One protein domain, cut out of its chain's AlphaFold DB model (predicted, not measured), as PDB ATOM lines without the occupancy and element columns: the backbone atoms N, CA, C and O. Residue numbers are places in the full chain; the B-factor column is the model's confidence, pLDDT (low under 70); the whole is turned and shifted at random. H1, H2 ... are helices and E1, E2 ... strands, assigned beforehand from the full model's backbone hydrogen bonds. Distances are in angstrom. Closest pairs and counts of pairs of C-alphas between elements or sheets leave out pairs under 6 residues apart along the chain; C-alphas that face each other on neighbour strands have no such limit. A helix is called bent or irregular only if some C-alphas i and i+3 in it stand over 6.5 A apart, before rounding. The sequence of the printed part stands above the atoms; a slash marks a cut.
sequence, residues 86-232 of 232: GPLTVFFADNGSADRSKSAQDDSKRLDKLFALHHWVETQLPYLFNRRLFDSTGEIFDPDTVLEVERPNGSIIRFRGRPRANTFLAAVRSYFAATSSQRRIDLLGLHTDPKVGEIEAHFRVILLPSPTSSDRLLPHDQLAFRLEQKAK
ATOM      1  N   GLY A  86      62.234 105.042 293.043       36.78
ATOM      2  CA  GLY A  86      61.002 105.698 293.472       36.78
ATOM      3  C   GLY A  86      60.948 105.830 295.005       36.78
ATOM      4  O   GLY A  86      61.993 105.735 295.656       36.78
ATOM      5  N   PRO A  87      59.761 106.058 295.599       31.34
ATOM      6  CA  PRO A  87      59.611 106.092 297.054       31.34
ATOM      7  C   PRO A  87      60.134 104.787 297.675       31.34
ATOM      8  O   PRO A  87      59.870 103.700 297.160       31.34
ATOM      9  N   LEU A  88      60.934 104.918 298.735       36.06
ATOM     10  CA  LEU A  88      61.575 103.813 299.443       36.06
ATOM     11  C   LEU A  88      60.920 103.675 300.818       36.06
ATOM     12  O   LEU A  88      60.909 104.636 301.590       36.06
ATOM     13  N   THR A  89      60.416 102.479 301.119       32.00
ATOM     14  CA  THR A  89      59.955 102.108 302.462       32.00
ATOM     15  C   THR A  89      61.040 101.272 303.126       32.00
ATOM     16  O   THR A  89      61.562 100.318 302.535       32.00
ATOM     17  N   VAL A  90      61.424 101.672 304.335       34.59
ATOM     18  CA  VAL A  90      62.470 101.012 305.110       34.59
ATOM     19  C   VAL A  90      61.915 100.610 306.470       34.59
ATOM     20  O   VAL A  90      61.435 101.462 307.216       34.59
ATOM     21  N   PHE A  91      62.029  99.323 306.791       33.19
ATOM     22  CA  PHE A  91      61.626  98.746 308.069       33.19
ATOM     23  C   PHE A  91      62.854  98.434 308.919       33.19
ATOM     24  O   PHE A  91      63.881  97.979 308.411       33.19
ATOM     25  N   PHE A  92      62.746  98.636 310.224       35.62
ATOM     26  CA  PHE A  92      63.723  98.172 311.199       35.62
ATOM     27  C   PHE A  92      63.025  97.228 312.171       35.62
ATOM     28  O   PHE A  92      62.093  97.661 312.837       35.62
ATOM     29  N   ALA A  93      63.466  95.973 312.261       35.50
ATOM     30  CA  ALA A  93      62.903  94.971 313.166       35.50
ATOM     31  C   ALA A  93      63.988  94.360 314.062       35.50
ATOM     32  O   ALA A  93      65.105  94.106 313.608       35.50
ATOM     33  N   ASP A  94      63.673  94.117 315.333       37.09
ATOM     34  CA  ASP A  94      64.545  93.398 316.265       37.09
ATOM     35  C   ASP A  94      64.256  91.889 316.183       37.09
ATOM     36  O   ASP A  94      63.133  91.442 316.413       37.09
ATOM     37  N   ASN A  95      65.259  91.079 315.835       41.53
ATOM     38  CA  ASN A  95      65.117  89.628 315.636       41.53
ATOM     39  C   ASN A  95      65.109  88.856 316.977       41.53
ATOM     40  O   ASN A  95      65.830  87.871 317.159       41.53
ATOM     41  N   GLY A  96      64.304  89.298 317.940       41.16
ATOM     42  CA  GLY A  96      64.160  88.627 319.227       41.16
ATOM     43  C   GLY A  96      63.546  87.235 319.058       41.16
ATOM     44  O   GLY A  96      62.378  87.106 318.703       41.16
ATOM     45  N   SER A  97      64.323  86.180 319.323       38.19
ATOM     46  CA  SER A  97      63.817  84.804 319.396       38.19
ATOM     47  C   SER A  97      62.639  84.719 320.371       38.19
ATOM     48  O   SER A  97      62.746  85.233 321.485       38.19
ATOM     49  N   ALA A  98      61.578  84.006 319.994       44.09
ATOM     50  CA  ALA A  98      60.335  83.856 320.758       44.09
ATOM     51  C   ALA A  98      60.473  83.236 322.172       44.09
ATOM     52  O   ALA A  98      59.474  83.133 322.874       44.09
ATOM     53  N   ASP A  99      61.683  82.860 322.603       42.84
ATOM     54  CA  ASP A  99      61.925  81.982 323.757       42.84
ATOM     55  C   ASP A  99      62.734  82.600 324.914       42.84
ATOM     56  O   ASP A  99      63.189  81.893 325.813       42.84
ATOM     57  N   ARG A 100      62.930  83.925 324.955       44.28
ATOM     58  CA  ARG A 100      63.553  84.553 326.133       44.28
ATOM     59  C   ARG A 100      62.494  84.889 327.175       44.28
ATOM     60  O   ARG A 100      61.618  85.713 326.929       44.28
ATOM     61  N   SER A 101      62.607  84.258 328.345       44.50
ATOM     62  CA  SER A 101      61.913  84.623 329.580       44.50
ATOM     63  C   SER A 101      61.948  86.143 329.762       44.50
ATOM     64  O   SER A 101      62.994  86.704 330.088       44.50
ATOM     65  N   LYS A 102      60.822  86.804 329.473       50.06
ATOM     66  CA  LYS A 102      60.696  88.263 329.455       50.06
ATOM     67  C   LYS A 102      60.931  88.813 330.854       50.06
ATOM     68  O   LYS A 102      60.065  88.715 331.721       50.06
ATOM     69  N   SER A 103      62.115  89.369 331.084       56.25
ATOM     70  CA  SER A 103      62.349  90.221 332.240       56.25
ATOM     71  C   SER A 103      61.830  91.623 331.910       56.25
ATOM     72  O   SER A 103      62.042  92.122 330.804       56.25
ATOM     73  N   ALA A 104      61.177  92.296 332.862       58.84
ATOM     74  CA  ALA A 104      60.725  93.684 332.680       58.84
ATOM     75  C   ALA A 104      61.881  94.644 332.313       58.84
ATOM     76  O   ALA A 104      61.666  95.698 331.717       58.84
ATOM     77  N   GLN A 105      63.118  94.257 332.641       59.09
ATOM     78  CA  GLN A 105      64.341  94.992 332.336       59.09
ATOM     79  C   GLN A 105      64.814  94.825 330.881       59.09
ATOM     80  O   GLN A 105      65.494  95.709 330.359       59.09
ATOM     81  N   ASP A 106      64.473  93.722 330.210       65.00
ATOM     82  CA  ASP A 106      64.741  93.555 328.776       65.00
ATOM     83  C   ASP A 106      63.716  94.317 327.931       65.00
ATOM     84  O   ASP A 106      64.088  94.949 326.942       65.00
ATOM     85  N   ASP A 107      62.454  94.349 328.369       68.31
ATOM     86  CA  ASP A 107      61.400  95.127 327.712       68.31
ATOM     87  C   ASP A 107      61.680  96.639 327.785       68.31
ATOM     88  O   ASP A 107      61.512  97.341 326.784       68.31
ATOM     89  N   SER A 108      62.182  97.145 328.921       72.94
ATOM     90  CA  SER A 108      62.551  98.563 329.058       72.94
ATOM     91  C   SER A 108      63.716  98.942 328.141       72.94
ATOM     92  O   SER A 108      63.622  99.907 327.388       72.94
ATOM     93  N   LYS A 109      64.783  98.131 328.115       76.19
ATOM     94  CA  LYS A 109      65.937  98.352 327.228       76.19
ATOM     95  C   LYS A 109      65.543  98.298 325.756       76.19
ATOM     96  O   LYS A 109      66.094  99.045 324.950       76.19
ATOM     97  N   ARG A 110      64.620  97.407 325.389       75.81
ATOM     98  CA  ARG A 110      64.099  97.299 324.022       75.81
ATOM     99  C   ARG A 110      63.346  98.563 323.614       75.81
ATOM    100  O   ARG A 110      63.567  99.068 322.517       75.81
ATOM    101  N   LEU A 111      62.502  99.096 324.496       80.75
ATOM    102  CA  LEU A 111      61.776 100.346 324.256       80.75
ATOM    103  C   LEU A 111      62.719 101.548 324.149       80.75
ATOM    104  O   LEU A 111      62.596 102.315 323.199       80.75
ATOM    105  N   ASP A 112      63.700 101.675 325.043       81.94
ATOM    106  CA  ASP A 112      64.693 102.760 324.997       81.94
ATOM    107  C   ASP A 112      65.452 102.780 323.662       81.94
ATOM    108  O   ASP A 112      65.663 103.833 323.057       81.94
ATOM    109  N   LYS A 113      65.815 101.597 323.154       78.25
ATOM    110  CA  LYS A 113      66.455 101.443 321.840       78.25
ATOM    111  C   LYS A 113      65.531 101.830 320.695       78.25
ATOM    112  O   LYS A 113      65.973 102.489 319.756       78.25
ATOM    113  N   LEU A 114      64.261 101.441 320.773       83.00
ATOM    114  CA  LEU A 114      63.256 101.821 319.786       83.00
ATOM    115  C   LEU A 114      63.103 103.347 319.739       83.00
ATOM    116  O   LEU A 114      63.127 103.933 318.661       83.00
ATOM    117  N   PHE A 115      63.062 104.016 320.893       84.62
ATOM    118  CA  PHE A 115      63.040 105.478 320.958       84.62
ATOM    119  C   PHE A 115      64.309 106.114 320.384       84.62
ATOM    120  O   PHE A 115      64.215 107.085 319.631       84.62
ATOM    121  N   ALA A 116      65.488 105.560 320.677       83.88
ATOM    122  CA  ALA A 116      66.745 106.042 320.109       83.88
ATOM    123  C   ALA A 116      66.769 105.910 318.576       83.88
ATOM    124  O   ALA A 116      67.190 106.835 317.878       83.88
ATOM    125  N   LEU A 117      66.275 104.788 318.044       83.00
ATOM    126  CA  LEU A 117      66.183 104.556 316.607       83.00
ATOM    127  C   LEU A 117      65.145 105.473 315.952       83.00
ATOM    128  O   LEU A 117      65.446 106.066 314.919       83.00
ATOM    129  N   HIS A 118      63.975 105.659 316.567       86.88
ATOM    130  CA  HIS A 118      62.957 106.610 316.110       86.88
ATOM    131  C   HIS A 118      63.541 108.018 316.020       86.88
ATOM    132  O   HIS A 118      63.504 108.648 314.964       86.88
ATOM    133  N   HIS A 119      64.150 108.488 317.110       87.44
ATOM    134  CA  HIS A 119      64.774 109.803 317.166       87.44
ATOM    135  C   HIS A 119      65.885 109.955 316.122       87.44
ATOM    136  O   HIS A 119      66.022 111.009 315.498       87.44
ATOM    137  N   TRP A 120      66.669 108.901 315.882       86.31
ATOM    138  CA  TRP A 120      67.675 108.910 314.829       86.31
ATOM    139  C   TRP A 120      67.054 109.010 313.432       86.31
ATOM    140  O   TRP A 120      67.525 109.802 312.615       86.31
ATOM    141  N   VAL A 121      66.003 108.242 313.139       86.06
ATOM    142  CA  VAL A 121      65.315 108.306 311.842       86.06
ATOM    143  C   VAL A 121      64.736 109.699 311.617       86.06
ATOM    144  O   VAL A 121      64.925 110.277 310.553       86.06
ATOM    145  N   GLU A 122      64.098 110.272 312.628       87.38
ATOM    146  CA  GLU A 122      63.492 111.596 312.539       87.38
ATOM    147  C   GLU A 122      64.539 112.705 312.340       87.38
ATOM    148  O   GLU A 122      64.396 113.555 311.461       87.38
ATOM    149  N   THR A 123      65.624 112.683 313.119       86.31
ATOM    150  CA  THR A 123      66.572 113.809 313.169       86.31
ATOM    151  C   THR A 123      67.796 113.647 312.283       86.31
ATOM    152  O   THR A 123      68.387 114.647 311.892       86.31
ATOM    153  N   GLN A 124      68.222 112.423 311.973       83.81
ATOM    154  CA  GLN A 124      69.496 112.160 311.293       83.81
ATOM    155  C   GLN A 124      69.328 111.600 309.884       83.81
ATOM    156  O   GLN A 124      70.180 111.878 309.035       83.81
ATOM    157  N   LEU A 125      68.260 110.841 309.605       82.88
ATOM    158  CA  LEU A 125      68.004 110.328 308.255       82.88
ATOM    159  C   LEU A 125      67.909 111.454 307.209       82.88
ATOM    160  O   LEU A 125      68.531 111.296 306.157       82.88
ATOM    161  N   PRO A 126      67.263 112.614 307.466       83.75
ATOM    162  CA  PRO A 126      67.240 113.724 306.507       83.75
ATOM    163  C   PRO A 126      68.635 114.206 306.074       83.75
ATOM    164  O   PRO A 126      68.839 114.622 304.933       83.75
ATOM    165  N   TYR A 127      69.626 114.079 306.963       80.69
ATOM    166  CA  TYR A 127      71.011 114.499 306.746       80.69
ATOM    167  C   TYR A 127      71.932 113.365 306.285       80.69
ATOM    168  O   TYR A 127      73.148 113.555 306.209       80.69
ATOM    169  N   LEU A 128      71.389 112.188 305.951       79.56
ATOM    170  CA  LEU A 128      72.169 111.013 305.555       79.56
ATOM    171  C   LEU A 128      73.189 111.334 304.449       79.56
ATOM    172  O   LEU A 128      74.318 110.849 304.502       79.56
ATOM    173  N   PHE A 129      72.811 112.156 303.465       73.88
ATOM    174  CA  PHE A 129      73.678 112.518 302.338       73.88
ATOM    175  C   PHE A 129      74.718 113.597 302.653       73.88
ATOM    176  O   PHE A 129      75.686 113.721 301.908       73.88
ATOM    177  N   ASN A 130      74.553 114.336 303.751       73.12
ATOM    178  CA  ASN A 130      75.519 115.347 304.188       73.12
ATOM    179  C   ASN A 130      76.651 114.726 305.020       73.12
ATOM    180  O   ASN A 130      77.684 115.355 305.247       73.12
ATOM    181  N   ARG A 131      76.471 113.483 305.477       68.56
ATOM    182  CA  ARG A 131      77.496 112.723 306.194       68.56
ATOM    183  C   ARG A 131      78.558 112.186 305.239       68.56
ATOM    184  O   ARG A 131      78.319 111.980 304.048       68.56
ATOM    185  N   ARG A 132      79.739 111.873 305.783       67.00
ATOM    186  CA  ARG A 132      80.803 111.214 305.009       67.00
ATOM    187  C   ARG A 132      80.295 109.874 304.458       67.00
ATOM    188  O   ARG A 132      79.494 109.186 305.093       67.00
ATOM    189  N   LEU A 133      80.793 109.459 303.291       62.66
ATOM    190  CA  LEU A 133      80.352 108.220 302.624       62.66
ATOM    191  C   LEU A 133      80.415 106.991 303.541       62.66
ATOM    192  O   LEU A 133      79.496 106.176 303.554       62.66
ATOM    193  N   PHE A 134      81.466 106.910 304.358       64.38
ATOM    194  CA  PHE A 134      81.714 105.797 305.275       64.38
ATOM    195  C   PHE A 134      81.466 106.152 306.735       64.38
ATOM    196  O   PHE A 134      81.926 105.415 307.605       64.38
ATOM    197  N   ASP A 135      80.751 107.242 307.025       67.06
ATOM    198  CA  ASP A 135      80.391 107.559 308.405       67.06
ATOM    199  C   ASP A 135      79.520 106.442 308.978       67.06
ATOM    200  O   ASP A 135      78.503 106.065 308.380       67.06
ATOM    201  N   SER A 136      79.946 105.863 310.097       60.31
ATOM    202  CA  SER A 136      79.226 104.753 310.713       60.31
ATOM    203  C   SER A 136      78.013 105.285 311.462       60.31
ATOM    204  O   SER A 136      78.141 106.203 312.263       60.31
ATOM    205  N   THR A 137      76.851 104.668 311.271       64.38
ATOM    206  CA  THR A 137      75.736 104.765 312.224       64.38
ATOM    207  C   THR A 137      75.900 103.668 313.278       64.38
ATOM    208  O   THR A 137      74.955 102.967 313.626       64.38
ATOM    209  N   GLY A 138      77.151 103.445 313.705       58.44
ATOM    210  CA  GLY A 138      77.595 102.260 314.434       58.44
ATOM    211  C   GLY A 138      76.916 102.066 315.783       58.44
ATOM    212  O   GLY A 138      76.855 100.937 316.242       58.44
ATOM    213  N   GLU A 139      76.377 103.128 316.372       64.12
ATOM    214  CA  GLU A 139      75.679 103.087 317.661       64.12
ATOM    215  C   GLU A 139      74.166 102.872 317.528       64.12
ATOM    216  O   GLU A 139      73.522 102.503 318.499       64.12
ATOM    217  N   ILE A 140      73.599 103.063 316.332       66.75
ATOM    218  CA  ILE A 140      72.142 103.038 316.119       66.75
ATOM    219  C   ILE A 140      71.626 101.637 315.802       66.75
ATOM    220  O   ILE A 140      70.512 101.285 316.174       66.75
ATOM    221  N   PHE A 141      72.422 100.833 315.092       70.88
ATOM    222  CA  PHE A 141      72.047  99.457 314.778       70.88
ATOM    223  C   PHE A 141      72.644  98.515 315.796       70.88
ATOM    224  O   PHE A 141      73.857  98.500 315.980       70.88
ATOM    225  N   ASP A 142      71.830  97.666 316.390       68.19
ATOM    226  CA  ASP A 142      72.312  96.554 317.185       68.19
ATOM    227  C   ASP A 142      72.729  95.375 316.295       68.19
ATOM    228  O   ASP A 142      72.419  95.326 315.095       68.19
ATOM    229  N   PRO A 143      73.491  94.416 316.846       68.19
ATOM    230  CA  PRO A 143      73.776  93.158 316.161       68.19
ATOM    231  C   PRO A 143      72.508  92.437 315.681       68.19
ATOM    232  O   PRO A 143      72.553  91.788 314.636       68.19
ATOM    233  N   ASP A 144      71.393  92.629 316.389       69.94
ATOM    234  CA  ASP A 144      70.113  91.966 316.134       69.94
ATOM    235  C   ASP A 144      69.151  92.795 315.266       69.94
ATOM    236  O   ASP A 144      68.148  92.269 314.783       69.94
ATOM    237  N   THR A 145      69.484  94.061 314.969       71.19
ATOM    238  CA  THR A 145      68.663  94.909 314.095       71.19
ATOM    239  C   THR A 145      68.628  94.356 312.674       71.19
ATOM    240  O   THR A 145      69.660  94.148 312.030       71.19
ATOM    241  N   VAL A 146      67.428  94.179 312.144       78.31
ATOM    242  CA  VAL A 146      67.158  93.828 310.756       78.31
ATOM    243  C   VAL A 146      66.656  95.065 310.042       78.31
ATOM    244  O   VAL A 146      65.617  95.608 310.381       78.31
ATOM    245  N   LEU A 147      67.405  95.500 309.038       76.12
ATOM    246  CA  LEU A 147      66.979  96.539 308.116       76.12
ATOM    247  C   LEU A 147      66.296  95.874 306.918       76.12
ATOM    248  O   LEU A 147      66.953  95.137 306.179       76.12
ATOM    249  N   GLU A 148      65.016  96.137 306.698       77.56
ATOM    250  CA  GLU A 148      64.286  95.698 305.512       77.56
ATOM    251  C   GLU A 148      64.053  96.865 304.558       77.56
ATOM    252  O   GLU A 148      63.753  97.980 304.970       77.56
ATOM    253  N   VAL A 149      64.229  96.616 303.266       72.31
ATOM    254  CA  VAL A 149      64.062  97.622 302.219       72.31
ATOM    255  C   VAL A 149      63.113  97.061 301.186       72.31
ATOM    256  O   VAL A 149      63.434  96.071 300.519       72.31
ATOM    257  N   GLU A 150      61.964  97.706 301.044       74.00
ATOM    258  CA  GLU A 150      60.984  97.363 300.028       74.00
ATOM    259  C   GLU A 150      61.336  98.051 298.704       74.00
ATOM    260  O   GLU A 150      61.616  99.252 298.633       74.00
ATOM    261  N   ARG A 151      61.363  97.270 297.626       69.38
ATOM    262  CA  ARG A 151      61.555  97.767 296.264       69.38
ATOM    263  C   ARG A 151      60.207  98.159 295.644       69.38
ATOM    264  O   ARG A 151      59.192  97.574 295.996       69.38
ATOM    265  N   PRO A 152      60.192  99.004 294.593       60.91
ATOM    266  CA  PRO A 152      58.956  99.377 293.889       60.91
ATOM    267  C   PRO A 152      58.146  98.208 293.304       60.91
ATOM    268  O   PRO A 152      56.983  98.374 292.963       60.91
ATOM    269  N   ASN A 153      58.761  97.033 293.145       68.62
ATOM    270  CA  ASN A 153      58.093  95.811 292.695       68.62
ATOM    271  C   ASN A 153      57.535  94.957 293.854       68.62
ATOM    272  O   ASN A 153      57.220  93.791 293.632       68.62
ATOM    273  N   GLY A 154      57.502  95.488 295.080       69.19
ATOM    274  CA  GLY A 154      57.053  94.800 296.295       69.19
ATOM    275  C   GLY A 154      58.045  93.779 296.863       69.19
ATOM    276  O   GLY A 154      57.744  93.102 297.841       69.19
ATOM    277  N   SER A 155      59.236  93.617 296.266       70.12
ATOM    278  CA  SER A 155      60.239  92.694 296.814       70.12
ATOM    279  C   SER A 155      60.997  93.316 297.984       70.12
ATOM    280  O   SER A 155      61.432  94.464 297.909       70.12
ATOM    281  N   ILE A 156      61.207  92.532 299.040       73.75
ATOM    282  CA  ILE A 156      61.864  92.982 300.271       73.75
ATOM    283  C   ILE A 156      63.286  92.418 300.342       73.75
ATOM    284  O   ILE A 156      63.503  91.212 300.197       73.75
ATOM    285  N   ILE A 157      64.270  93.285 300.589       73.62
ATOM    286  CA  ILE A 157      65.649  92.890 300.909       73.62
ATOM    287  C   ILE A 157      65.883  93.068 302.403       73.62
ATOM    288  O   ILE A 157      65.600  94.132 302.938       73.62
ATOM    289  N   ARG A 158      66.485  92.069 303.055       76.50
ATOM    290  CA  ARG A 158      66.800  92.106 304.488       76.50
ATOM    291  C   ARG A 158      68.303  92.175 304.739       76.50
ATOM    292  O   ARG A 158      69.063  91.312 304.295       76.50
ATOM    293  N   PHE A 159      68.728  93.149 305.531       75.00
ATOM    294  CA  PHE A 159      70.093  93.337 306.004       75.00
ATOM    295  C   PHE A 159      70.130  93.097 307.512       75.00
ATOM    296  O   PHE A 159      69.791  93.970 308.305       75.00
ATOM    297  N   ARG A 160      70.541  91.888 307.905       77.31
ATOM    298  CA  ARG A 160      70.647  91.504 309.318       77.31
ATOM    299  C   ARG A 160      71.947  92.006 309.938       77.31
ATOM    300  O   ARG A 160      73.031  91.717 309.424       77.31
ATOM    301  N   GLY A 161      71.808  92.705 311.051       69.62
ATOM    302  CA  GLY A 161      72.872  93.183 311.908       69.62
ATOM    303  C   GLY A 161      73.572  94.446 311.425       69.62
ATOM    304  O   GLY A 161      73.677  94.755 310.228       69.62
ATOM    305  N   ARG A 162      74.132  95.154 312.409       73.94
ATOM    306  CA  ARG A 162      74.887  96.407 312.274       73.94
ATOM    307  C   ARG A 162      75.823  96.479 311.058       73.94
ATOM    308  O   ARG A 162      75.768  97.495 310.360       73.94
ATOM    309  N   PRO A 163      76.687  95.489 310.746       71.19
ATOM    310  CA  PRO A 163      77.626  95.627 309.629       71.19
ATOM    311  C   PRO A 163      76.926  95.704 308.265       71.19
ATOM    312  O   PRO A 163      77.311  96.506 307.410       71.19
ATOM    313  N   ARG A 164      75.871  94.902 308.061       72.62
ATOM    314  CA  ARG A 164      75.149  94.834 306.783       72.62
ATOM    315  C   ARG A 164      74.280  96.070 306.570       72.62
ATOM    316  O   ARG A 164      74.317  96.636 305.481       72.62
ATOM    317  N   ALA A 165      73.597  96.536 307.615       72.81
ATOM    318  CA  ALA A 165      72.818  97.774 307.574       72.81
ATOM    319  C   ALA A 165      73.701  99.000 307.275       72.81
ATOM    320  O   ALA A 165      73.406  99.786 306.375       72.81
ATOM    321  N   ASN A 166      74.856  99.119 307.944       74.50
ATOM    322  CA  ASN A 166      75.826 100.185 307.663       74.50
ATOM    323  C   ASN A 166      76.353 100.138 306.221       74.50
ATOM    324  O   ASN A 166      76.490 101.176 305.577       74.50
ATOM    325  N   THR A 167      76.645  98.938 305.713       73.06
ATOM    326  CA  THR A 167      77.128  98.758 304.335       73.06
ATOM    327  C   THR A 167      76.073  99.193 303.326       73.06
ATOM    328  O   THR A 167      76.397  99.886 302.363       73.06
ATOM    329  N   PHE A 168      74.805  98.849 303.564       75.06
ATOM    330  CA  PHE A 168      73.700  99.319 302.737       75.06
ATOM    331  C   PHE A 168      73.602 100.848 302.740       75.06
ATOM    332  O   PHE A 168      73.587 101.451 301.669       75.06
ATOM    333  N   LEU A 169      73.625 101.498 303.909       75.56
ATOM    334  CA  LEU A 169      73.575 102.964 303.980       75.56
ATOM    335  C   LEU A 169      74.758 103.625 303.264       75.56
ATOM    336  O   LEU A 169      74.573 104.628 302.577       75.56
ATOM    337  N   ALA A 170      75.964 103.067 303.387       71.94
ATOM    338  CA  ALA A 170      77.136 103.554 302.663       71.94
ATOM    339  C   ALA A 170      76.978 103.389 301.142       71.94
ATOM    340  O   ALA A 170      77.357 104.281 300.380       71.94
ATOM    341  N   ALA A 171      76.374 102.288 300.684       69.56
ATOM    342  CA  ALA A 171      76.059 102.066 299.274       69.56
ATOM    343  C   ALA A 171      75.003 103.044 298.756       69.56
ATOM    344  O   ALA A 171      75.201 103.626 297.693       69.56
ATOM    345  N   VAL A 172      73.941 103.299 299.524       72.56
ATOM    346  CA  VAL A 172      72.923 104.310 299.202       72.56
ATOM    347  C   VAL A 172      73.561 105.694 299.099       72.56
ATOM    348  O   VAL A 172      73.380 106.372 298.087       72.56
ATOM    349  N   ARG A 173      74.381 106.090 300.083       74.75
ATOM    350  CA  ARG A 173      75.129 107.356 300.044       74.75
ATOM    351  C   ARG A 173      76.042 107.436 298.830       74.75
ATOM    352  O   ARG A 173      76.050 108.459 298.171       74.75
ATOM    353  N   SER A 174      76.770 106.368 298.506       67.88
ATOM    354  CA  SER A 174      77.695 106.335 297.363       67.88
ATOM    355  C   SER A 174      76.960 106.398 296.022       67.88
ATOM    356  O   SER A 174      77.364 107.136 295.122       67.88
ATOM    357  N   TYR A 175      75.845 105.673 295.895       68.94
ATOM    358  CA  TYR A 175      74.981 105.686 294.715       68.94
ATOM    359  C   TYR A 175      74.435 107.089 294.460       68.94
ATOM    360  O   TYR A 175      74.655 107.726 293.421       68.94
ATOM    361  N   PHE A 176      73.802 107.634 295.486       67.81
ATOM    362  CA  PHE A 176      73.432 109.023 295.514       67.81
ATOM    363  C   PHE A 176      74.638 109.887 295.856       67.81
ATOM    364  O   PHE A 176      74.403 110.936 296.377       67.81
ATOM    365  N   ALA A 177      75.901 109.568 295.581       68.44
ATOM    366  CA  ALA A 177      77.012 110.537 295.618       68.44
ATOM    367  C   ALA A 177      77.487 110.824 294.192       68.44
ATOM    368  O   ALA A 177      77.678 111.984 293.817       68.44
ATOM    369  N   ALA A 178      77.524 109.793 293.348       63.41
ATOM    370  CA  ALA A 178      77.854 109.957 291.935       63.41
ATOM    371  C   ALA A 178      76.668 110.409 291.059       63.41
ATOM    372  O   ALA A 178      76.883 110.791 289.911       63.41
ATOM    373  N   THR A 179      75.428 110.369 291.569       62.12
ATOM    374  CA  THR A 179      74.239 110.664 290.742       62.12
ATOM    375  C   THR A 179      73.890 112.159 290.623       62.12
ATOM    376  O   THR A 179      73.562 112.591 289.522       62.12
ATOM    377  N   SER A 180      73.965 112.971 291.687       64.25
ATOM    378  CA  SER A 180      73.636 114.413 291.621       64.25
ATOM    379  C   SER A 180      74.378 115.232 292.666       64.25
ATOM    380  O   SER A 180      74.153 114.996 293.826       64.25
ATOM    381  N   SER A 181      75.156 116.259 292.339       67.00
ATOM    382  CA  SER A 181      75.911 117.035 293.346       67.00
ATOM    383  C   SER A 181      75.129 117.497 294.590       67.00
ATOM    384  O   SER A 181      75.732 117.543 295.657       67.00
ATOM    385  N   GLN A 182      73.823 117.780 294.479       72.56
ATOM    386  CA  GLN A 182      72.977 118.223 295.592       72.56
ATOM    387  C   GLN A 182      71.726 117.346 295.741       72.56
ATOM    388  O   GLN A 182      71.052 117.015 294.761       72.56
ATOM    389  N   ARG A 183      71.428 116.936 296.979       77.19
ATOM    390  CA  ARG A 183      70.440 115.899 297.309       77.19
ATOM    391  C   ARG A 183      69.844 116.149 298.683       77.19
ATOM    392  O   ARG A 183      70.544 116.665 299.548       77.19
ATOM    393  N   ARG A 184      68.612 115.702 298.909       78.75
ATOM    394  CA  ARG A 184      68.025 115.645 300.254       78.75
ATOM    395  C   ARG A 184      67.068 114.471 300.401       78.75
ATOM    396  O   ARG A 184      66.628 113.893 299.404       78.75
ATOM    397  N   ILE A 185      66.768 114.127 301.645       82.25
ATOM    398  CA  ILE A 185      65.740 113.151 301.992       82.25
ATOM    399  C   ILE A 185      64.582 113.913 302.624       82.25
ATOM    400  O   ILE A 185      64.781 114.601 303.622       82.25
ATOM    401  N   ASP A 186      63.388 113.766 302.055       80.81
ATOM    402  CA  ASP A 186      62.158 114.232 302.690       80.81
ATOM    403  C   ASP A 186      61.511 113.026 303.377       80.81
ATOM    404  O   ASP A 186      61.122 112.059 302.713       80.81
ATOM    405  N   LEU A 187      61.416 113.084 304.705       82.06
ATOM    406  CA  LEU A 187      60.687 112.103 305.501       82.06
ATOM    407  C   LEU A 187      59.182 112.351 305.319       82.06
ATOM    408  O   LEU A 187      58.701 113.459 305.544       82.06
ATOM    409  N   LEU A 188      58.461 111.337 304.848       84.19
ATOM    410  CA  LEU A 188      57.028 111.399 304.541       84.19
ATOM    411  C   LEU A 188      56.176 110.880 305.698       84.19
ATOM    412  O   LEU A 188      55.065 111.356 305.906       84.19
ATOM    413  N   GLY A 189      56.698 109.904 306.435       80.81
ATOM    414  CA  GLY A 189      56.019 109.309 307.571       80.81
ATOM    415  C   GLY A 189      56.968 108.450 308.390       80.81
ATOM    416  O   GLY A 189      57.923 107.880 307.857       80.81
ATOM    417  N   LEU A 190      56.690 108.382 309.685       88.56
ATOM    418  CA  LEU A 190      57.400 107.553 310.641       88.56
ATOM    419  C   LEU A 190      56.359 106.889 311.542       88.56
ATOM    420  O   LEU A 190      55.565 107.579 312.182       88.56
ATOM    421  N   HIS A 191      56.336 105.563 311.548       87.06
ATOM    422  CA  HIS A 191      55.458 104.762 312.388       87.06
ATOM    423  C   HIS A 191      56.293 103.846 313.279       87.06
ATOM    424  O   HIS A 191      57.367 103.383 312.901       87.06
ATOM    425  N   THR A 192      55.826 103.617 314.500       86.75
ATOM    426  CA  THR A 192      56.522 102.782 315.478       86.75
ATOM    427  C   THR A 192      55.526 101.855 316.134       86.75
ATOM    428  O   THR A 192      54.556 102.318 316.736       86.75
ATOM    429  N   ASP A 193      55.795 100.555 316.048       82.12
ATOM    430  CA  ASP A 193      55.066  99.530 316.781       82.12
ATOM    431  C   ASP A 193      55.915  99.061 317.978       82.12
ATOM    432  O   ASP A 193      56.806  98.218 317.830       82.12
ATOM    433  N   PRO A 194      55.654  99.574 319.197       79.56
ATOM    434  CA  PRO A 194      56.393  99.181 320.394       79.56
ATOM    435  C   PRO A 194      56.110  97.744 320.849       79.56
ATOM    436  O   PRO A 194      56.883  97.186 321.634       79.56
ATOM    437  N   LYS A 195      55.017  97.118 320.386       77.31
ATOM    438  CA  LYS A 195      54.693  95.728 320.735       77.31
ATOM    439  C   LYS A 195      55.633  94.782 320.001       77.31
ATOM    440  O   LYS A 195      56.210  93.888 320.631       77.31
ATOM    441  N   VAL A 196      55.823  95.027 318.707       76.31
ATOM    442  CA  VAL A 196      56.675  94.216 317.828       76.31
ATOM    443  C   VAL A 196      58.138  94.681 317.868       76.31
ATOM    444  O   VAL A 196      59.039  93.871 317.685       76.31
ATOM    445  N   GLY A 197      58.396  95.934 318.253       76.31
ATOM    446  CA  GLY A 197      59.739  96.519 318.256       76.31
ATOM    447  C   GLY A 197      60.163  96.964 316.859       76.31
ATOM    448  O   GLY A 197      61.328  96.815 316.493       76.31
ATOM    449  N   GLU A 198      59.205  97.468 316.080       82.00
ATOM    450  CA  GLU A 198      59.398  97.823 314.678       82.00
ATOM    451  C   GLU A 198      59.259  99.325 314.446       82.00
ATOM    452  O   GLU A 198      58.433 100.001 315.065       82.00
ATOM    453  N   ILE A 199      60.078  99.843 313.529       83.25
ATOM    454  CA  ILE A 199      59.972 101.210 313.017       83.25
ATOM    455  C   ILE A 199      59.856 101.153 311.506       83.25
ATOM    456  O   ILE A 199      60.735 100.622 310.826       83.25
ATOM    457  N   GLU A 200      58.793 101.757 310.998       82.50
ATOM    458  CA  GLU A 200      58.543 101.932 309.578       82.50
ATOM    459  C   GLU A 200      58.765 103.398 309.215       82.50
ATOM    460  O   GLU A 200      58.137 104.305 309.766       82.50
ATOM    461  N   ALA A 201      59.691 103.637 308.289       82.12
ATOM    462  CA  ALA A 201      60.007 104.964 307.795       82.12
ATOM    463  C   ALA A 201      59.720 105.044 306.297       82.12
ATOM    464  O   ALA A 201      60.310 104.315 305.491       82.12
ATOM    465  N   HIS A 202      58.867 105.990 305.916       77.56
ATOM    466  CA  HIS A 202      58.620 106.336 304.524       77.56
ATOM    467  C   HIS A 202      59.354 107.620 304.198       77.56
ATOM    468  O   HIS A 202      59.146 108.653 304.836       77.56
ATOM    469  N   PHE A 203      60.186 107.586 303.167       80.75
ATOM    470  CA  PHE A 203      60.884 108.776 302.713       80.75
ATOM    471  C   PHE A 203      61.024 108.795 301.197       80.75
ATOM    472  O   PHE A 203      60.972 107.773 300.506       80.75
ATOM    473  N   ARG A 204      61.244 109.995 300.669       78.62
ATOM    474  CA  ARG A 204      61.626 110.201 299.272       78.62
ATOM    475  C   ARG A 204      63.011 110.820 299.196       78.62
ATOM    476  O   ARG A 204      63.354 111.717 299.963       78.62
ATOM    477  N   VAL A 205      63.790 110.363 298.223       78.31
ATOM    478  CA  VAL A 205      65.063 110.989 297.868       78.31
ATOM    479  C   VAL A 205      64.806 112.002 296.761       78.31
ATOM    480  O   VAL A 205      64.315 111.645 295.693       78.31
ATOM    481  N   ILE A 206      65.161 113.261 297.005       75.38
ATOM    482  CA  ILE A 206      65.086 114.326 296.007       75.38
ATOM    483  C   ILE A 206      66.488 114.595 295.475       75.38
ATOM    484  O   ILE A 206      67.412 114.916 296.228       75.38
ATOM    485  N   LEU A 207      66.632 114.488 294.155       76.88
ATOM    486  CA  LEU A 207      67.835 114.886 293.436       76.88
ATOM    487  C   LEU A 207      67.634 116.306 292.926       76.88
ATOM    488  O   LEU A 207      66.773 116.544 292.080       76.88
ATOM    489  N   LEU A 208      68.422 117.243 293.442       74.56
ATOM    490  CA  LEU A 208      68.358 118.624 292.991       74.56
ATOM    491  C   LEU A 208      69.141 118.787 291.676       74.56
ATOM    492  O   LEU A 208      70.038 117.982 291.385       74.56
ATOM    493  N   PRO A 209      68.793 119.788 290.847       71.50
ATOM    494  CA  PRO A 209      69.479 120.040 289.589       71.50
ATOM    495  C   PRO A 209      70.970 120.314 289.802       71.50
ATOM    496  O   PRO A 209      71.413 120.755 290.862       71.50
ATOM    497  N   SER A 210      71.766 120.048 288.766       72.06
ATOM    498  CA  SER A 210      73.197 120.350 288.818       72.06
ATOM    499  C   SER A 210      73.426 121.867 288.870       72.06
ATOM    500  O   SER A 210      72.785 122.600 288.112       72.06
ATOM    501  N   PRO A 211      74.358 122.352 289.708       74.44
ATOM    502  CA  PRO A 211      74.688 123.764 289.784       74.44
ATOM    503  C   PRO A 211      75.305 124.243 288.475       74.44
ATOM    504  O   PRO A 211      76.201 123.594 287.917       74.44
ATOM    505  N   THR A 212      74.858 125.409 288.007       77.56
ATOM    506  CA  THR A 212      75.525 126.121 286.913       77.56
ATOM    507  C   THR A 212      76.886 126.637 287.378       77.56
ATOM    508  O   THR A 212      77.176 126.686 288.573       77.56
ATOM    509  N   SER A 213      77.741 127.060 286.445       76.19
ATOM    510  CA  SER A 213      79.058 127.622 286.782       76.19
ATOM    511  C   SER A 213      78.971 128.797 287.764       76.19
ATOM    512  O   SER A 213      79.822 128.919 288.635       76.19
ATOM    513  N   SER A 214      77.917 129.613 287.664       79.06
ATOM    514  CA  SER A 214      77.629 130.708 288.594       79.06
ATOM    515  C   SER A 214      77.141 130.230 289.964       79.06
ATOM    516  O   SER A 214      77.512 130.821 290.972       79.06
ATOM    517  N   ASP A 215      76.343 129.158 290.026       76.38
ATOM    518  CA  ASP A 215      75.829 128.627 291.293       76.38
ATOM    519  C   ASP A 215      76.958 128.032 292.152       76.38
ATOM    520  O   ASP A 215      76.909 128.104 293.373       76.38
ATOM    521  N   ARG A 216      78.010 127.478 291.532       74.31
ATOM    522  CA  ARG A 216      79.156 126.868 292.239       74.31
ATOM    523  C   ARG A 216      79.959 127.843 293.100       74.31
ATOM    524  O   ARG A 216      80.736 127.396 293.935       74.31
ATOM    525  N   LEU A 217      79.806 129.144 292.864       82.38
ATOM    526  CA  LEU A 217      80.459 130.196 293.641       82.38
ATOM    527  C   LEU A 217      79.671 130.551 294.909       82.38
ATOM    528  O   LEU A 217      80.170 131.300 295.745       82.38
ATOM    529  N   LEU A 218      78.443 130.042 295.050       78.44
ATOM    530  CA  LEU A 218      77.604 130.311 296.209       78.44
ATOM    531  C   LEU A 218      78.069 129.495 297.426       78.44
ATOM    532  O   LEU A 218      78.448 128.329 297.277       78.44
ATOM    533  N   PRO A 219      77.971 130.063 298.642       78.94
ATOM    534  CA  PRO A 219      78.073 129.294 299.878       78.94
ATOM    535  C   PRO A 219      77.076 128.130 299.891       78.94
ATOM    536  O   PRO A 219      75.987 128.241 299.326       78.94
ATOM    537  N   HIS A 220      77.422 127.036 300.575       69.50
ATOM    538  CA  HIS A 220      76.644 125.790 300.570       69.50
ATOM    539  C   HIS A 220      75.152 125.996 300.901       69.50
ATOM    540  O   HIS A 220      74.286 125.450 300.214       69.50
ATOM    541  N   ASP A 221      74.842 126.846 301.882       71.69
ATOM    542  CA  ASP A 221      73.463 127.107 302.315       71.69
ATOM    543  C   ASP A 221      72.653 127.874 301.256       71.69
ATOM    544  O   ASP A 221      71.491 127.560 300.989       71.69
ATOM    545  N   GLN A 222      73.286 128.835 300.577       77.94
ATOM    546  CA  GLN A 222      72.659 129.585 299.484       77.94
ATOM    547  C   GLN A 222      72.525 128.734 298.222       77.94
ATOM    548  O   GLN A 222      71.537 128.855 297.497       77.94
ATOM    549  N   LEU A 223      73.503 127.859 297.971       77.12
ATOM    550  CA  LEU A 223      73.483 126.918 296.864       77.12
ATOM    551  C   LEU A 223      72.308 125.946 297.000       77.12
ATOM    552  O   LEU A 223      71.560 125.768 296.041       77.12
ATOM    553  N   ALA A 224      72.113 125.360 298.184       71.38
ATOM    554  CA  ALA A 224      70.999 124.456 298.449       71.38
ATOM    555  C   ALA A 224      69.653 125.134 298.149       71.38
ATOM    556  O   ALA A 224      68.886 124.630 297.331       71.38
ATOM    557  N   PHE A 225      69.419 126.326 298.705       78.12
ATOM    558  CA  PHE A 225      68.192 127.091 298.473       78.12
ATOM    559  C   PHE A 225      67.963 127.425 296.988       78.12
ATOM    560  O   PHE A 225      66.865 127.247 296.460       78.12
ATOM    561  N   ARG A 226      69.012 127.854 296.275       80.62
ATOM    562  CA  ARG A 226      68.963 128.122 294.825       80.62
ATOM    563  C   ARG A 226      68.593 126.886 294.014       80.62
ATOM    564  O   ARG A 226      67.813 126.983 293.069       80.62
ATOM    565  N   LEU A 227      69.172 125.737 294.352       78.12
ATOM    566  CA  LEU A 227      68.899 124.483 293.658       78.12
ATOM    567  C   LEU A 227      67.493 123.957 293.962       78.12
ATOM    568  O   LEU A 227      66.856 123.397 293.076       78.12
ATOM    569  N   GLU A 228      66.976 124.201 295.164       75.75
ATOM    570  CA  GLU A 228      65.588 123.900 295.519       75.75
ATOM    571  C   GLU A 228      64.585 124.760 294.754       75.75
ATOM    572  O   GLU A 228      63.584 124.239 294.270       75.75
ATOM    573  N   GLN A 229      64.855 126.058 294.592       80.12
ATOM    574  CA  GLN A 229      64.008 126.933 293.777       80.12
ATOM    575  C   GLN A 229      63.937 126.479 292.317       80.12
ATOM    576  O   GLN A 229      62.886 126.594 291.702       80.12
ATOM    577  N   LYS A 230      65.034 125.939 291.774       76.06
ATOM    578  CA  LYS A 230      65.082 125.390 290.408       76.06
ATOM    579  C   LYS A 230      64.388 124.033 290.258       76.06
ATOM    580  O   LYS A 230      64.177 123.598 289.132       76.06
ATOM    581  N   ALA A 231      64.132 123.334 291.363       68.50
ATOM    582  CA  ALA A 231      63.483 122.024 291.371       68.50
ATOM    583  C   ALA A 231      61.953 122.105 291.538       68.50
ATOM    584  O   ALA A 231      61.296 121.067 291.469       68.50
ATOM    585  N   LYS A 232      61.412 123.305 291.792       59.34
ATOM    586  CA  LYS A 232      59.976 123.614 291.791       59.34
ATOM    587  C   LYS A 232      59.530 124.035 290.397       59.34
ATOM    588  O   LYS A 232      58.392 123.672 290.044       59.34
TER     589      LYS A 232
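What this domain is: This is residues 86 to 232 of the 232 residues of an uncharacterized protein of Schistocephalus solidus (UniProt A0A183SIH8). A twisted sheet of five strands makes a long wall, with the long helix H1 running along one face over E5, and H2 on the same face; the small helix H3 sits beyond one end of the sheet, after a long link, and only grazes it. At the other end, residues 97 to 106 stick out, of which 104 to 106 belong to H1. The printed part has 147 residues with three named helices and five named strands, in the order E1 H1 E2 E3 H2 E4 E5 H3; the sheet runs E3 E2 E1 E5 E4, antiparallel throughout, and the class is mixed, helices and strands. It is a rod of 64 by 31 by 26 A, only just loose, close to compact, with a radius of gyration of the C-alphas of 17.7 A.

How they stand to each other: In the sheet, E4, residues 183 to 193, is an edge strand and bends by 52 degrees at residue 188. It forms a hairpin with E5, residues 198 to 207, at 165 degrees, with N 191 and O 200 2.8 A apart, within hydrogen-bond range. E1, residues 88 to 94, is antiparallel to E5 at 153 degrees, with N 92 and O 199 at 2.9 A. E2, residues 145 to 150, is antiparallel to E1 at 156 degrees, with N 146 and O 93 at 2.7 A. E3, residues 156 to 160, the other edge strand, forms a hairpin with E2 at 162 degrees, with N 159 and O 147 at 2.7 A. H1, residues 104 to 130, is on the sheet at a height over the sheet of 9.2 A; it lies over E5 and runs along the strands, at 1 degree to E5 on the local plane. With 2 of its C-alphas falling on E1, H1 only just fails to lie over that strand. The closest C-alphas of H1 and E4, those of Pro 126 and Ile 185, are 4.8 A apart. H2, residues 162 to 178, is on the same face; H1 and H2 with the sheet make two layers, helices on one face of a sheet. With residues 128 to 129 alone, H1 touches H2, at a shallow tilt of 13 degrees, the same way; their closest C-alphas, those of Phe 129 and Arg 173, are 5.8 A apart. The closest C-alphas of H2 and E2, Ala 165 and Leu 147, are 6.0 A apart. H3, residues 220 to 229, grazes the sheet with residues 224 to 228, is near E4, with 5 pairs of C-alphas within 10 A, and is apart from H1 and H2. Every O i to N i+4 pair is within hydrogen-bond range in H2 and H3, and 18 of 23 in H1.

Where its parts are: E1 begins at C-alpha 88 (61.575, 103.813, 299.443). H1 spans 38.7 A, has a kink of 51 degrees near residue 124 and is irregular, with C-alphas 126 and 129 7.8 A apart. E4 spans 29.7 A, E5 28.5 A and H2 24.6 A. H3 ends at C-alpha 229 (64.008, 126.933, 293.777).

The domain as a whole: The C-alphas of Ser 101 and Ser 214, the two farthest apart, are 63.6 A apart. The printed part has no cut; the links H1 to E2 and E5 to H3 are long. Mean pLDDT of the printed part is 70.6, with 52 residues under 70, among them residues 86 to 107.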